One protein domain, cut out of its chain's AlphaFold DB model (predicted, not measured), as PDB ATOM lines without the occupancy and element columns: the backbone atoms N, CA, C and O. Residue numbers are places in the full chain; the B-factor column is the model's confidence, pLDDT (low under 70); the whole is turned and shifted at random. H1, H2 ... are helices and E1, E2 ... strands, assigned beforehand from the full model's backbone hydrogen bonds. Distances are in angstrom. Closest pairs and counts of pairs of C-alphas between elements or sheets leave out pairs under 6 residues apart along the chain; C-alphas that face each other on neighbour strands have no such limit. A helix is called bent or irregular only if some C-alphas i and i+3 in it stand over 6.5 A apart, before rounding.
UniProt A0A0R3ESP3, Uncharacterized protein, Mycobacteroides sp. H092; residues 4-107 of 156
ATOM      1  N   LEU A   4      98.843 120.718 182.452       96.50
ATOM      2  CA  LEU A   4      99.838 121.651 181.915       96.50
ATOM      3  C   LEU A   4     101.072 121.766 182.826       96.50
ATOM      4  O   LEU A   4     102.198 121.897 182.346       96.50
ATOM      5  N   THR A   5     100.864 121.720 184.144       95.50
ATOM      6  CA  THR A   5     101.952 121.726 185.125       95.50
ATOM      7  C   THR A   5     102.728 120.409 185.081       95.50
ATOM      8  O   THR A   5     103.954 120.455 185.113       95.50
ATOM      9  N   GLN A   6     102.044 119.265 184.955       95.44
ATOM     10  CA  GLN A   6     102.662 117.938 184.777       95.44
ATOM     11  C   GLN A   6     103.626 117.937 183.577       95.44
ATOM     12  O   GLN A   6     104.812 117.630 183.712       95.44
ATOM     13  N   VAL A   7     103.143 118.396 182.417       97.06
ATOM     14  CA  VAL A   7     103.933 118.498 181.181       97.06
ATOM     15  C   VAL A   7     105.165 119.393 181.357       97.06
ATOM     16  O   VAL A   7     106.256 119.060 180.888       97.06
ATOM     17  N   TRP A   8     105.003 120.544 182.014       97.44
ATOM     18  CA  TRP A   8     106.115 121.458 182.271       97.44
ATOM     19  C   TRP A   8     107.164 120.823 183.188       97.44
ATOM     20  O   TRP A   8     108.351 120.877 182.882       97.44
ATOM     21  N   MET A   9     106.738 120.184 184.280       96.88
ATOM     22  CA  MET A   9     107.642 119.530 185.231       96.88
ATOM     23  C   MET A   9     108.424 118.383 184.589       96.88
ATOM     24  O   MET A   9     109.638 118.300 184.778       96.88
ATOM     25  N   CYS A  10     107.767 117.550 183.777       96.25
ATOM     26  CA  CYS A  10     108.441 116.500 183.013       96.25
ATOM     27  C   CYS A  10     109.505 117.081 182.075       96.25
ATOM     28  O   CYS A  10     110.623 116.577 182.025       96.25
ATOM     29  N   ALA A  11     109.200 118.179 181.375       97.25
ATOM     30  CA  ALA A  11     110.158 118.834 180.488       97.25
ATOM     31  C   ALA A  11     111.341 119.459 181.244       97.25
ATOM     32  O   ALA A  11     112.479 119.322 180.804       97.25
ATOM     33  N   VAL A  12     111.098 120.116 182.384       96.75
ATOM     34  CA  VAL A  12     112.170 120.674 183.226       96.75
ATOM     35  C   VAL A  12     113.114 119.570 183.693       96.75
ATOM     36  O   VAL A  12     114.325 119.699 183.525       96.75
ATOM     37  N   ASN A  13     112.567 118.482 184.238       94.00
ATOM     38  CA  ASN A  13     113.379 117.378 184.734       94.00
ATOM     39  C   ASN A  13     114.138 116.689 183.597       94.00
ATOM     40  O   ASN A  13     115.336 116.456 183.728       94.00
ATOM     41  N   CYS A  14     113.474 116.435 182.465       93.94
ATOM     42  CA  CYS A  14     114.115 115.886 181.277       93.94
ATOM     43  C   CYS A  14     115.327 116.737 180.877       93.94
ATOM     44  O   CYS A  14     116.448 116.241 180.894       93.94
ATOM     45  N   GLY A  15     115.131 118.043 180.655       92.88
ATOM     46  CA  GLY A  15     116.209 118.949 180.259       92.88
ATOM     47  C   GLY A  15     117.369 119.012 181.258       92.88
ATOM     48  O   GLY A  15     118.517 119.093 180.834       92.88
ATOM     49  N   LEU A  16     117.090 118.928 182.564       90.81
ATOM     50  CA  LEU A  16     118.123 118.875 183.602       90.81
ATOM     51  C   LEU A  16     118.986 117.614 183.464       90.81
ATOM     52  O   LEU A  16     120.211 117.713 183.387       90.81
ATOM     53  N   TYR A  17     118.356 116.442 183.354       85.88
ATOM     54  CA  TYR A  17     119.071 115.171 183.264       85.88
ATOM     55  C   TYR A  17     119.765 114.942 181.914       85.88
ATOM     56  O   TYR A  17     120.785 114.251 181.880       85.88
ATOM     57  N   GLU A  18     119.296 115.556 180.819       86.56
ATOM     58  CA  GLU A  18     120.016 115.557 179.532       86.56
ATOM     59  C   GLU A  18     121.405 116.202 179.649       86.56
ATOM     60  O   GLU A  18     122.336 115.786 178.959       86.56
ATOM     61  N   THR A  19     121.531 117.214 180.513       83.44
ATOM     62  CA  THR A  19     122.746 118.028 180.675       83.44
ATOM     63  C   THR A  19     123.603 117.655 181.880       83.44
ATOM     64  O   THR A  19     124.727 118.140 181.987       83.44
ATOM     65  N   ASP A  20     123.077 116.827 182.779       84.94
ATOM     66  CA  ASP A  20     123.776 116.385 183.983       84.94
ATOM     67  C   ASP A  20     124.943 115.437 183.657       84.94
ATOM     68  O   ASP A  20     124.935 114.742 182.632       84.94
ATOM     69  N   GLU A  21     125.949 115.394 184.531       80.75
ATOM     70  CA  GLU A  21     127.117 114.535 184.337       80.75
ATOM     71  C   GLU A  21     126.722 113.050 184.359       80.75
ATOM     72  O   GLU A  21     125.911 112.589 185.165       80.75
ATOM     73  N   GLY A  22     127.294 112.261 183.446       80.44
ATOM     74  CA  GLY A  22     127.047 110.825 183.408       80.44
ATOM     75  C   GLY A  22     127.370 110.157 182.073       80.44
ATOM     76  O   GLY A  22     127.937 110.777 181.166       80.44
ATOM     77  N   PRO A  23     127.014 108.867 181.932       83.38
ATOM     78  CA  PRO A  23     127.229 108.122 180.700       83.38
ATOM     79  C   PRO A  23     126.496 108.765 179.520       83.38
ATOM     80  O   PRO A  23     125.316 109.105 179.613       83.38
ATOM     81  N   LYS A  24     127.190 108.892 178.381       86.44
ATOM     82  CA  LYS A  24     126.615 109.442 177.137       86.44
ATOM     83  C   LYS A  24     125.570 108.523 176.502       86.44
ATOM     84  O   LYS A  24     124.735 108.998 175.732       86.44
ATOM     85  N   LEU A  25     125.646 107.229 176.803       85.81
ATOM     86  CA  LEU A  25     124.728 106.199 176.336       85.81
ATOM     87  C   LEU A  25     124.117 105.482 177.541       85.81
ATOM     88  O   LEU A  25     124.836 105.174 178.493       85.81
ATOM     89  N   LEU A  26     122.819 105.199 177.478       83.38
ATOM     90  CA  LEU A  26     122.069 104.470 178.499       83.38
ATOM     91  C   LEU A  26     121.353 103.278 177.857       83.38
ATOM     92  O   LEU A  26     120.872 103.384 176.729       83.38
ATOM     93  N   ASN A  27     121.300 102.151 178.569       77.75
ATOM     94  CA  ASN A  27     120.487 101.005 178.170       77.75
ATOM     95  C   ASN A  27     119.038 101.254 178.604       77.75
ATOM     96  O   ASN A  27     118.795 101.409 179.798       77.75
ATOM     97  N   ILE A  28     118.102 101.280 177.656       77.06
ATOM     98  CA  ILE A  28     116.663 101.434 177.946       77.06
ATOM     99  C   ILE A  28     115.886 100.113 177.858       77.06
ATOM    100  O   ILE A  28     114.671 100.102 178.024       77.06
ATOM    101  N   ALA A  29     116.574  99.004 177.586       74.38
ATOM    102  CA  ALA A  29     115.997  97.665 177.537       74.38
ATOM    103  C   ALA A  29     116.575  96.778 178.654       74.38
ATOM    104  O   ALA A  29     117.122  97.259 179.649       74.38
ATOM    105  N   SER A  30     116.439  95.460 178.510       68.56
ATOM    106  CA  SER A  30     116.950  94.503 179.493       68.56
ATOM    107  C   SER A  30     118.478  94.374 179.434       68.56
ATOM    108  O   SER A  30     119.125  94.779 178.469       68.56
ATOM    109  N   GLY A  31     119.083  93.772 180.461       65.75
ATOM    110  CA  GLY A  31     120.500  93.390 180.411       65.75
ATOM    111  C   GLY A  31     120.794  92.221 179.458       65.75
ATOM    112  O   GLY A  31     121.944  92.040 179.071       65.75
ATOM    113  N   LEU A  32     119.772  91.438 179.084       64.50
ATOM    114  CA  LEU A  32     119.894  90.276 178.194       64.50
ATOM    115  C   LEU A  32     119.850  90.677 176.714       64.50
ATOM    116  O   LEU A  32     120.573  90.113 175.900       64.50
ATOM    117  N   GLU A  33     119.037  91.678 176.389       68.88
ATOM    118  CA  GLU A  33     118.959  92.305 175.072       68.88
ATOM    119  C   GLU A  33     119.052  93.827 175.257       68.88
ATOM    120  O   GLU A  33     118.028  94.508 175.366       68.88
ATOM    121  N   PRO A  34     120.279  94.364 175.398       76.75
ATOM    122  CA  PRO A  34     120.473  95.774 175.670       76.75
ATOM    123  C   PRO A  34     120.176  96.619 174.434       76.75
ATOM    124  O   PRO A  34     120.637  96.336 173.329       76.75
ATOM    125  N   HIS A  35     119.476  97.727 174.648       80.44
ATOM    126  CA  HIS A  35     119.232  98.746 173.643       80.44
ATOM    127  C   HIS A  35     119.839 100.065 174.119       80.44
ATOM    128  O   HIS A  35     119.261 100.789 174.932       80.44
ATOM    129  N   MET A  36     121.050 100.343 173.635       85.38
ATOM    130  CA  MET A  36     121.792 101.548 173.991       85.38
ATOM    131  C   MET A  36     121.303 102.734 173.164       85.38
ATOM    132  O   MET A  36     121.407 102.728 171.939       85.38
ATOM    133  N   VAL A  37     120.853 103.786 173.837       87.88
ATOM    134  CA  VAL A  37     120.466 105.055 173.211       87.88
ATOM    135  C   VAL A  37     121.249 106.207 173.822       87.88
ATOM    136  O   VAL A  37     121.884 106.062 174.867       87.88
ATOM    137  N   SER A  38     121.222 107.373 173.172       90.50
ATOM    138  CA  SER A  38     121.805 108.580 173.764       90.50
ATOM    139  C   SER A  38     121.139 108.910 175.099       90.50
ATOM    140  O   SER A  38     119.946 108.672 175.278       90.50
ATOM    141  N   ARG A  39     121.891 109.514 176.022       87.69
ATOM    142  CA  ARG A  39     121.352 109.997 177.301       87.69
ATOM    143  C   ARG A  39     120.109 110.870 177.102       87.69
ATOM    144  O   ARG A  39     119.124 110.694 177.810       87.69
ATOM    145  N   ALA A  40     120.143 111.757 176.105       91.06
ATOM    146  CA  ALA A  40     119.006 112.605 175.775       91.06
ATOM    147  C   ALA A  40     117.773 111.794 175.368       91.06
ATOM    148  O   ALA A  40     116.684 112.014 175.885       91.06
ATOM    149  N   GLU A  41     117.955 110.807 174.494       91.69
ATOM    150  CA  GLU A  41     116.865 109.932 174.064       91.69
ATOM    151  C   GLU A  41     116.291 109.111 175.227       91.69
ATOM    152  O   GLU A  41     115.075 109.026 175.365       91.69
ATOM    153  N   ALA A  42     117.146 108.583 176.107       89.19
ATOM    154  CA  ALA A  42     116.712 107.818 177.273       89.19
ATOM    155  C   ALA A  42     115.842 108.648 178.230       89.19
ATOM    156  O   ALA A  42     114.780 108.187 178.645       89.19
ATOM    157  N   PHE A  43     116.245 109.881 178.562       91.19
ATOM    158  CA  PHE A  43     115.435 110.735 179.440       91.19
ATOM    159  C   PHE A  43     114.161 111.233 178.762       91.19
ATOM    160  O   PHE A  43     113.130 111.346 179.422       91.19
ATOM    161  N   ARG A  44     114.186 111.474 177.447       94.69
ATOM    162  CA  ARG A  44     112.975 111.819 176.693       94.69
ATOM    163  C   ARG A  44     111.970 110.680 176.664       94.69
ATOM    164  O   ARG A  44     110.787 110.944 176.856       94.69
ATOM    165  N   ASP A  45     112.415 109.444 176.452       92.19
ATOM    166  CA  ASP A  45     111.548 108.264 176.533       92.19
ATOM    167  C   ASP A  45     110.999 108.084 177.958       92.19
ATOM    168  O   ASP A  45     109.782 108.000 178.136       92.19
ATOM    169  N   LEU A  46     111.858 108.163 178.983       91.56
ATOM    170  CA  LEU A  46     111.457 108.066 180.391       91.56
ATOM    171  C   LEU A  46     110.383 109.098 180.762       91.56
ATOM    172  O   LEU A  46     109.317 108.737 181.259       91.56
ATOM    173  N   TYR A  47     110.635 110.386 180.512       95.31
ATOM    174  CA  TYR A  47     109.692 111.445 180.880       95.31
ATOM    175  C   TYR A  47     108.447 111.479 179.994       95.31
ATOM    176  O   TYR A  47     107.398 111.917 180.462       95.31
ATOM    177  N   ALA A  48     108.510 110.979 178.755       96.75
ATOM    178  CA  ALA A  48     107.307 110.751 177.961       96.75
ATOM    179  C   ALA A  48     106.442 109.639 178.575       96.75
ATOM    180  O   ALA A  48     105.231 109.804 178.667       96.75
ATOM    181  N   ARG A  49     107.034 108.539 179.058       95.31
ATOM    182  CA  ARG A  49     106.287 107.459 179.729       95.31
ATOM    183  C   ARG A  49     105.711 107.885 181.076       95.31
ATOM    184  O   ARG A  49     104.579 107.522 181.376       95.31
ATOM    185  N   ILE A  50     106.436 108.686 181.858       94.81
ATOM    186  CA  ILE A  50     105.898 109.282 183.093       94.81
ATOM    187  C   ILE A  50     104.689 110.160 182.753       94.81
ATOM    188  O   ILE A  50     103.605 109.950 183.293       94.81
ATOM    189  N   LEU A  51     104.837 111.063 181.778       96.94
ATOM    190  CA  LEU A  51     103.746 111.931 181.344       96.94
ATOM    191  C   LEU A  51     102.544 111.137 180.804       96.94
ATOM    192  O   LEU A  51     101.404 111.502 181.068       96.94
ATOM    193  N   LEU A  52     102.781 110.048 180.072       97.62
ATOM    194  CA  LEU A  52     101.740 109.132 179.604       97.62
ATOM    195  C   LEU A  52     100.927 108.560 180.774       97.62
ATOM    196  O   LEU A  52      99.701 108.537 180.696       97.62
ATOM    197  N   VAL A  53     101.592 108.137 181.853       95.75
ATOM    198  CA  VAL A  53     100.935 107.624 183.067       95.75
ATOM    199  C   VAL A  53     100.158 108.731 183.780       95.75
ATOM    200  O   VAL A  53      99.012 108.521 184.165       95.75
ATOM    201  N   ASP A  54     100.735 109.925 183.912       95.19
ATOM    202  CA  ASP A  54     100.082 111.080 184.542       95.19
ATOM    203  C   ASP A  54      98.840 111.569 183.772       95.19
ATOM    204  O   ASP A  54      97.871 112.078 184.356       95.19
ATOM    205  N   LEU A  55      98.858 111.408 182.448       96.56
ATOM    206  CA  LEU A  55      97.732 111.685 181.558       96.56
ATOM    207  C   LEU A  55      96.788 110.485 181.387       96.56
ATOM    208  O   LEU A  55      95.802 110.606 180.665       96.56
ATOM    209  N   ASP A  56      97.051 109.365 182.066       95.69
ATOM    210  CA  ASP A  56      96.279 108.117 181.991       95.69
ATOM    211  C   ASP A  56      96.100 107.580 180.556       95.69
ATOM    212  O   ASP A  56      95.103 106.950 180.207       95.69
ATOM    213  N   GLY A  57      97.052 107.892 179.671       95.25
ATOM    214  CA  GLY A  57      96.942 107.574 178.247       95.25
ATOM    215  C   GLY A  57      95.727 108.189 177.550       95.25
ATOM    216  O   GLY A  57      95.351 107.711 176.484       95.25
ATOM    217  N   ASP A  58      95.101 109.221 178.126       96.25
ATOM    218  CA  ASP A  58      93.880 109.832 177.607       96.25
ATOM    219  C   ASP A  58      94.186 110.729 176.382       96.25
ATOM    220  O   ASP A  58      94.830 111.785 176.515       96.25
ATOM    221  N   PRO A  59      93.697 110.367 175.179       94.38
ATOM    222  CA  PRO A  59      93.936 111.141 173.963       94.38
ATOM    223  C   PRO A  59      93.306 112.539 174.003       94.38
ATOM    224  O   PRO A  59      93.862 113.479 173.430       94.38
ATOM    225  N   ALA A  60      92.162 112.707 174.675       95.06
ATOM    226  CA  ALA A  60      91.459 113.983 174.755       95.06
ATOM    227  C   ALA A  60      92.227 114.975 175.637       95.06
ATOM    228  O   ALA A  60      92.400 116.139 175.254       95.06
ATOM    229  N   ARG A  61      92.766 114.505 176.771       96.06
ATOM    230  CA  ARG A  61      93.671 115.300 177.620       96.06
ATOM    231  C   ARG A  61      94.924 115.712 176.850       96.06
ATOM    232  O   ARG A  61      95.298 116.886 176.870       96.06
ATOM    233  N   CYS A  62      95.521 114.795 176.085       96.38
ATOM    234  CA  CYS A  62      96.674 115.099 175.233       96.38
ATOM    235  C   CYS A  62      96.355 116.159 174.161       96.38
ATOM    236  O   CYS A  62      97.106 117.124 173.992       96.38
ATOM    237  N   ALA A  63      95.225 116.020 173.460       95.25
ATOM    238  CA  ALA A  63      94.807 116.945 172.407       95.25
ATOM    239  C   ALA A  63      94.560 118.369 172.937       95.25
ATOM    240  O   ALA A  63      94.913 119.350 172.276       95.25
ATOM    241  N   ALA A  64      94.013 118.497 174.149       96.69
ATOM    242  CA  ALA A  64      93.763 119.789 174.784       96.69
ATOM    243  C   ALA A  64      95.056 120.560 175.123       96.69
ATOM    244  O   ALA A  64      95.062 121.794 175.133       96.69
ATOM    245  N   LEU A  65      96.164 119.856 175.378       97.62
ATOM    246  CA  LEU A  65      97.428 120.462 175.803       97.62
ATOM    247  C   LEU A  65      98.207 121.122 174.661       97.62
ATOM    248  O   LEU A  65      98.823 122.168 174.875       97.62
ATOM    249  N   GLY A  66      98.169 120.552 173.453       95.88
ATOM    250  CA  GLY A  66      98.976 121.009 172.313       95.88
ATOM    251  C   GLY A  66      98.858 122.516 172.026       95.88
ATOM    252  O   GLY A  66      99.870 123.225 172.060       95.88
ATOM    253  N   PRO A  67      97.639 123.059 171.823       97.50
ATOM    254  CA  PRO A  67      97.443 124.491 171.594       97.50
ATOM    255  C   PRO A  67      97.915 125.369 172.762       97.50
ATOM    256  O   PRO A  67      98.428 126.474 172.553       97.50
ATOM    257  N   VAL A  68      97.756 124.889 174.001       97.62
ATOM    258  CA  VAL A  68      98.144 125.623 175.213       97.62
ATOM    259  C   VAL A  68      99.664 125.706 175.330       97.62
ATOM    260  O   VAL A  68     100.190 126.795 175.569       97.62
ATOM    261  N   ILE A  69     100.372 124.601 175.096       97.75
ATOM    262  CA  ILE A  69     101.840 124.548 175.084       97.75
ATOM    263  C   ILE A  69     102.393 125.489 174.016       97.75
ATOM    264  O   ILE A  69     103.266 126.304 174.310       97.75
ATOM    265  N   GLU A  70     101.846 125.460 172.800       96.75
ATOM    266  CA  GLU A  70     102.319 126.327 171.718       96.75
ATOM    267  C   GLU A  70     102.081 127.815 172.017       96.75
ATOM    268  O   GLU A  70     102.915 128.675 171.718       96.75
ATOM    269  N   LYS A  71     100.955 128.153 172.656       97.75
ATOM    270  CA  LYS A  71     100.717 129.514 173.149       97.75
ATOM    271  C   LYS A  71     101.760 129.908 174.199       97.75
ATOM    272  O   LYS A  71     102.329 130.994 174.104       97.75
ATOM    273  N   LYS A  72     102.029 129.041 175.177       97.88
ATOM    274  CA  LYS A  72     103.002 129.304 176.244       97.88
ATOM    275  C   LYS A  72     104.432 129.431 175.717       97.88
ATOM    276  O   LYS A  72     105.142 130.333 176.150       97.88
ATOM    277  N   ARG A  73     104.815 128.623 174.725       96.56
ATOM    278  CA  ARG A  73     106.108 128.706 174.032       96.56
ATOM    279  C   ARG A  73     106.321 130.071 173.380       96.56
ATOM    280  O   ARG A  73     107.376 130.671 173.554       96.56
ATOM    281  N   ARG A  74     105.312 130.583 172.662       96.44
ATOM    282  CA  ARG A  74     105.359 131.911 172.014       96.44
ATOM    283  C   ARG A  74     105.398 133.071 173.009       96.44
ATOM    284  O   ARG A  74     105.915 134.130 172.682       96.44
ATOM    285  N   GLN A  75     104.846 132.871 174.203       97.38
ATOM    286  CA  GLN A  75     104.787 133.864 175.281       97.38
ATOM    287  C   GLN A  75     105.912 133.696 176.313       97.38
ATOM    288  O   GLN A  75     105.860 134.303 177.382       97.38
ATOM    289  N   ALA A  76     106.897 132.837 176.041       97.44
ATOM    290  CA  ALA A  76     107.931 132.511 177.004       97.44
ATOM    291  C   ALA A  76     108.792 133.749 177.334       97.44
ATOM    292  O   ALA A  76     109.288 134.407 176.420       97.44
ATOM    293  N   PRO A  77     109.022 134.056 178.624       96.94
ATOM    294  CA  PRO A  77     109.747 135.261 179.036       96.94
ATOM    295  C   PRO A  77     111.269 135.157 178.851       96.94
ATOM    296  O   PRO A  77     111.982 136.131 179.069       96.94
ATOM    297  N   SER A  78     111.789 133.980 178.499       97.56
ATOM    298  CA  SER A  78     113.221 133.739 178.333       97.56
ATOM    299  C   SER A  78     113.493 132.611 177.341       97.56
ATOM    300  O   SER A  78     112.627 131.771 177.079       97.56
ATOM    301  N   ALA A  79     114.724 132.559 176.823       95.94
ATOM    302  CA  ALA A  79     115.177 131.474 175.953       95.94
ATOM    303  C   ALA A  79     115.105 130.107 176.655       95.94
ATOM    304  O   ALA A  79     114.672 129.133 176.046       95.94
ATOM    305  N   TRP A  80     115.451 130.053 177.946       95.19
ATOM    306  CA  TRP A  80     115.304 128.844 178.757       95.19
ATOM    307  C   TRP A  80     113.839 128.399 178.837       95.19
ATOM    308  O   TRP A  80     113.532 127.253 178.528       95.19
ATOM    309  N   ALA A  81     112.910 129.311 179.140       96.94
ATOM    310  CA  ALA A  81     111.492 128.964 179.204       96.94
ATOM    311  C   ALA A  81     110.935 128.531 177.834       96.94
ATOM    312  O   ALA A  81     110.129 127.603 177.756       96.94
ATOM    313  N   ALA A  82     111.375 129.171 176.745       96.94
ATOM    314  CA  ALA A  82     110.995 128.793 175.385       96.94
ATOM    315  C   ALA A  82     111.503 127.388 175.026       96.94
ATOM    316  O   ALA A  82     110.777 126.604 174.412       96.94
ATOM    317  N   GLN A  83     112.729 127.065 175.443       96.00
ATOM    318  CA  GLN A  83     113.332 125.749 175.279       96.00
ATOM    319  C   GLN A  83     112.569 124.678 176.067       96.00
ATOM    320  O   GLN A  83     112.255 123.631 175.503       96.00
ATOM    321  N   THR A  84     112.203 124.949 177.321       97.81
ATOM    322  CA  THR A  84     111.397 124.029 178.133       97.81
ATOM    323  C   THR A  84     110.041 123.759 177.484       97.81
ATOM    324  O   THR A  84     109.663 122.602 177.348       97.81
ATOM    325  N   TRP A  85     109.339 124.780 176.975       98.19
ATOM    326  CA  TRP A  85     108.075 124.562 176.253       98.19
ATOM    327  C   TRP A  85     108.246 123.799 174.934       98.19
ATOM    328  O   TRP A  85     107.346 123.061 174.533       98.19
ATOM    329  N   ARG A  86     109.389 123.946 174.252       97.94
ATOM    330  CA  ARG A  86     109.712 123.124 173.078       97.94
ATOM    331  C   ARG A  86     109.861 121.655 173.470       97.94
ATOM    332  O   ARG A  86     109.312 120.795 172.790       97.94
ATOM    333  N   LEU A  87     110.555 121.384 174.573       97.81
ATOM    334  CA  LEU A  87     110.714 120.031 175.101       97.81
ATOM    335  C   LEU A  87     109.375 119.459 175.594       97.81
ATOM    336  O   LEU A  87     109.059 118.319 175.291       97.81
ATOM    337  N   SER A  88     108.528 120.264 176.241       98.44
ATOM    338  CA  SER A  88     107.147 119.891 176.577       98.44
ATOM    339  C   SER A  88     106.345 119.431 175.357       98.44
ATOM    340  O   SER A  88     105.649 118.422 175.432       98.44
ATOM    341  N   ALA A  89     106.441 120.153 174.235       98.25
ATOM    342  CA  ALA A  89     105.770 119.770 172.995       98.25
ATOM    343  C   ALA A  89     106.325 118.455 172.422       98.25
ATOM    344  O   ALA A  89     105.553 117.626 171.946       98.25
ATOM    345  N   GLU A  90     107.641 118.244 172.499       98.25
ATOM    346  CA  GLU A  90     108.274 116.991 172.077       98.25
ATOM    347  C   GLU A  90     107.803 115.799 172.923       98.25
ATOM    348  O   GLU A  90     107.396 114.780 172.366       98.25
ATOM    349  N   LEU A  91     107.797 115.934 174.254       98.38
ATOM    350  CA  LEU A  91     107.327 114.883 175.159       98.38
ATOM    351  C   LEU A  91     105.849 114.556 174.916       98.38
ATOM    352  O   LEU A  91     105.502 113.385 174.787       98.38
ATOM    353  N   LEU A  92     104.989 115.572 174.769       98.44
ATOM    354  CA  LEU A  92     103.578 115.356 174.435       98.44
ATOM    355  C   LEU A  92     103.415 114.654 173.075       98.44
ATOM    356  O   LEU A  92     102.587 113.758 172.942       98.44
ATOM    357  N   GLY A  93     104.220 115.023 172.075       98.25
ATOM    358  CA  GLY A  93     104.224 114.358 170.770       98.25
ATOM    359  C   GLY A  93     104.580 112.873 170.865       98.25
ATOM    360  O   GLY A  93     103.936 112.045 170.221       98.25
ATOM    361  N   ARG A  94     105.550 112.515 171.715       97.81
ATOM    362  CA  ARG A  94     105.912 111.116 171.993       97.81
ATOM    363  C   ARG A  94     104.782 110.356 172.685       97.81
ATOM    364  O   ARG A  94     104.482 109.243 172.274       97.81
ATOM    365  N   VAL A  95     104.114 110.964 173.670       98.12
ATOM    366  CA  VAL A  95     102.930 110.375 174.327       98.12
ATOM    367  C   VAL A  95     101.839 110.059 173.304       98.12
ATOM    368  O   VAL A  95     101.345 108.937 173.258       98.12
ATOM    369  N   ILE A  96     101.508 111.018 172.434       98.00
ATOM    370  CA  ILE A  96     100.505 110.830 171.378       98.00
ATOM    371  C   ILE A  96     100.913 109.695 170.429       98.00
ATOM    372  O   ILE A  96     100.078 108.867 170.068       98.00
ATOM    373  N   ALA A  97     102.191 109.624 170.047       97.62
ATOM    374  CA  ALA A  97     102.696 108.550 169.198       97.62
ATOM    375  C   ALA A  97     102.586 107.172 169.874       97.62
ATOM    376  O   ALA A  97     102.156 106.225 169.222       97.62
ATOM    377  N   LEU A  98     102.913 107.062 171.167       96.88
ATOM    378  CA  LEU A  98     102.767 105.825 171.943       96.88
ATOM    379  C   LEU A  98     101.305 105.362 172.012       96.88
ATOM    380  O   LEU A  98     101.022 104.194 171.755       96.88
ATOM    381  N   ILE A  99     100.380 106.284 172.298       97.75
ATOM    382  CA  ILE A  99      98.936 106.006 172.321       97.75
ATOM    383  C   ILE A  99      98.473 105.470 170.960       97.75
ATOM    384  O   ILE A  99      97.827 104.425 170.894       97.75
ATOM    385  N   ALA A 100      98.840 106.152 169.872       96.94
ATOM    386  CA  ALA A 100      98.442 105.763 168.522       96.94
ATOM    387  C   ALA A 100      99.032 104.404 168.103       96.94
ATOM    388  O   ALA A 100      98.325 103.572 167.537       96.94
ATOM    389  N   GLN A 101     100.312 104.156 168.397       96.06
ATOM    390  CA  GLN A 101     100.986 102.892 168.076       96.06
ATOM    391  C   GLN A 101     100.380 101.701 168.825       96.06
ATOM    392  O   GLN A 101     100.307 100.609 168.267       96.06
ATOM    393  N   ALA A 102      99.919 101.911 170.060       94.38
ATOM    394  CA  ALA A 102      99.247 100.883 170.848       94.38
ATOM    395  C   ALA A 102      97.770 100.676 170.460       94.38
ATOM    396  O   ALA A 102      97.145  99.748 170.961       94.38
ATOM    397  N   GLY A 103      97.183 101.541 169.622       94.88
ATOM    398  CA  GLY A 103      95.735 101.555 169.371       94.88
ATOM    399  C   GLY A 103      94.898 102.020 170.572       94.88
ATOM    400  O   GLY A 103      93.675 101.885 170.569       94.88
ATOM    401  N   ALA A 104      95.546 102.595 171.589       94.25
ATOM    402  CA  ALA A 104      94.931 103.078 172.825       94.25
ATOM    403  C   ALA A 104      94.026 104.309 172.620       94.25
ATOM    404  O   ALA A 104      93.323 104.734 173.534       94.25
ATOM    405  N   ASP A 105      94.033 104.890 171.418       94.12
ATOM    406  CA  ASP A 105      93.117 105.951 171.004       94.12
ATOM    407  C   ASP A 105      91.681 105.451 170.789       94.12
ATOM    408  O   ASP A 105      90.733 106.231 170.882       94.12
ATOM    409  N   ARG A 106      91.525 104.156 170.497       93.44
ATOM    410  CA  ARG A 106      90.250 103.523 170.129       93.44
ATOM    411  C   ARG A 106      89.869 102.353 171.027       93.44
ATOM    412  O   ARG A 106      88.710 101.951 171.015       93.44
ATOM    413  N   ASP A 107      90.824 101.815 171.775       93.94
ATOM    414  CA  ASP A 107      90.650 100.637 172.616       93.94
ATOM    415  C   ASP A 107      91.063 100.947 174.063       93.94
ATOM    416  O   ASP A 107      92.222 101.234 174.370       93.94
TER     417      ASP A 107
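AT A GLANCE: This is residues 4 to 107 of the 156 residues of an uncharacterized protein of Mycobacteroides sp. H092 (UniProt A0A0R3ESP3). Two pairs of antiparallel helices pack crosswise: H1 and H2, side by side, cross H4, which has H3 beside it. A small strand hairpin, E1 and E2, joins the end of H1 to the start of H2. The 104 printed residues hold four named helices and two strands in the order H1 E1 E2 H2 H3 H4, mostly helix, with an antiparallel sheet E1 - E2. The whole is compact, with a radius of gyration of the C-alphas of 14.4 A, and flat, spanning 43 by 39 by 16 A.

HOW THE PARTS SIT: E1, residues 25 to 27, and E2, residues 36 to 38, form a hairpin, with N 26 and O 37 within hydrogen-bond range at 2.9 A. H2, residues 39 to 54, touches H1, residues 4 to 19, closest at the C-alphas of Ala 40 and Glu 18, 4.9 A, at a shallow tilt of 19 degrees, opposite ways. Residues 84 to 92 of H4, residues 79 to 101, touch H1, about perpendicular at 74 degrees; the closest C-alphas, Ser 88 and Ala 11, are 5.0 A apart. H3, residues 59 to 74, forms a helical hairpin with H4, at a shallow tilt of 20 degrees; the closest C-alphas, Arg 73 and Ala 82, are 5.1 A apart. H2 and H3 are apart. Every O i to N i+4 pair is within hydrogen-bond range in H2 and H4, against 11 of 12 in H1 and 9 of 12 in H3.

IN THESE COORDINATES: H1 begins at C-alpha 4 (99.838, 121.651, 181.915) and is 23.2 A long. H2 measures 22.5 A and H3 23.8 A; H3 is only just irregular, with C-alphas 64 and 67 6.8 A apart. E1 and E2 are each 7.0 A long. H4, 32.9 A, ends at C-alpha 101 (100.986, 102.892, 168.076).

THE WHOLE: The C-alphas farthest apart, Leu 32 and Gln 75, are 46.2 A apart. The printed part has no cut and no long link. Residues 30 to 33 are under pLDDT 70.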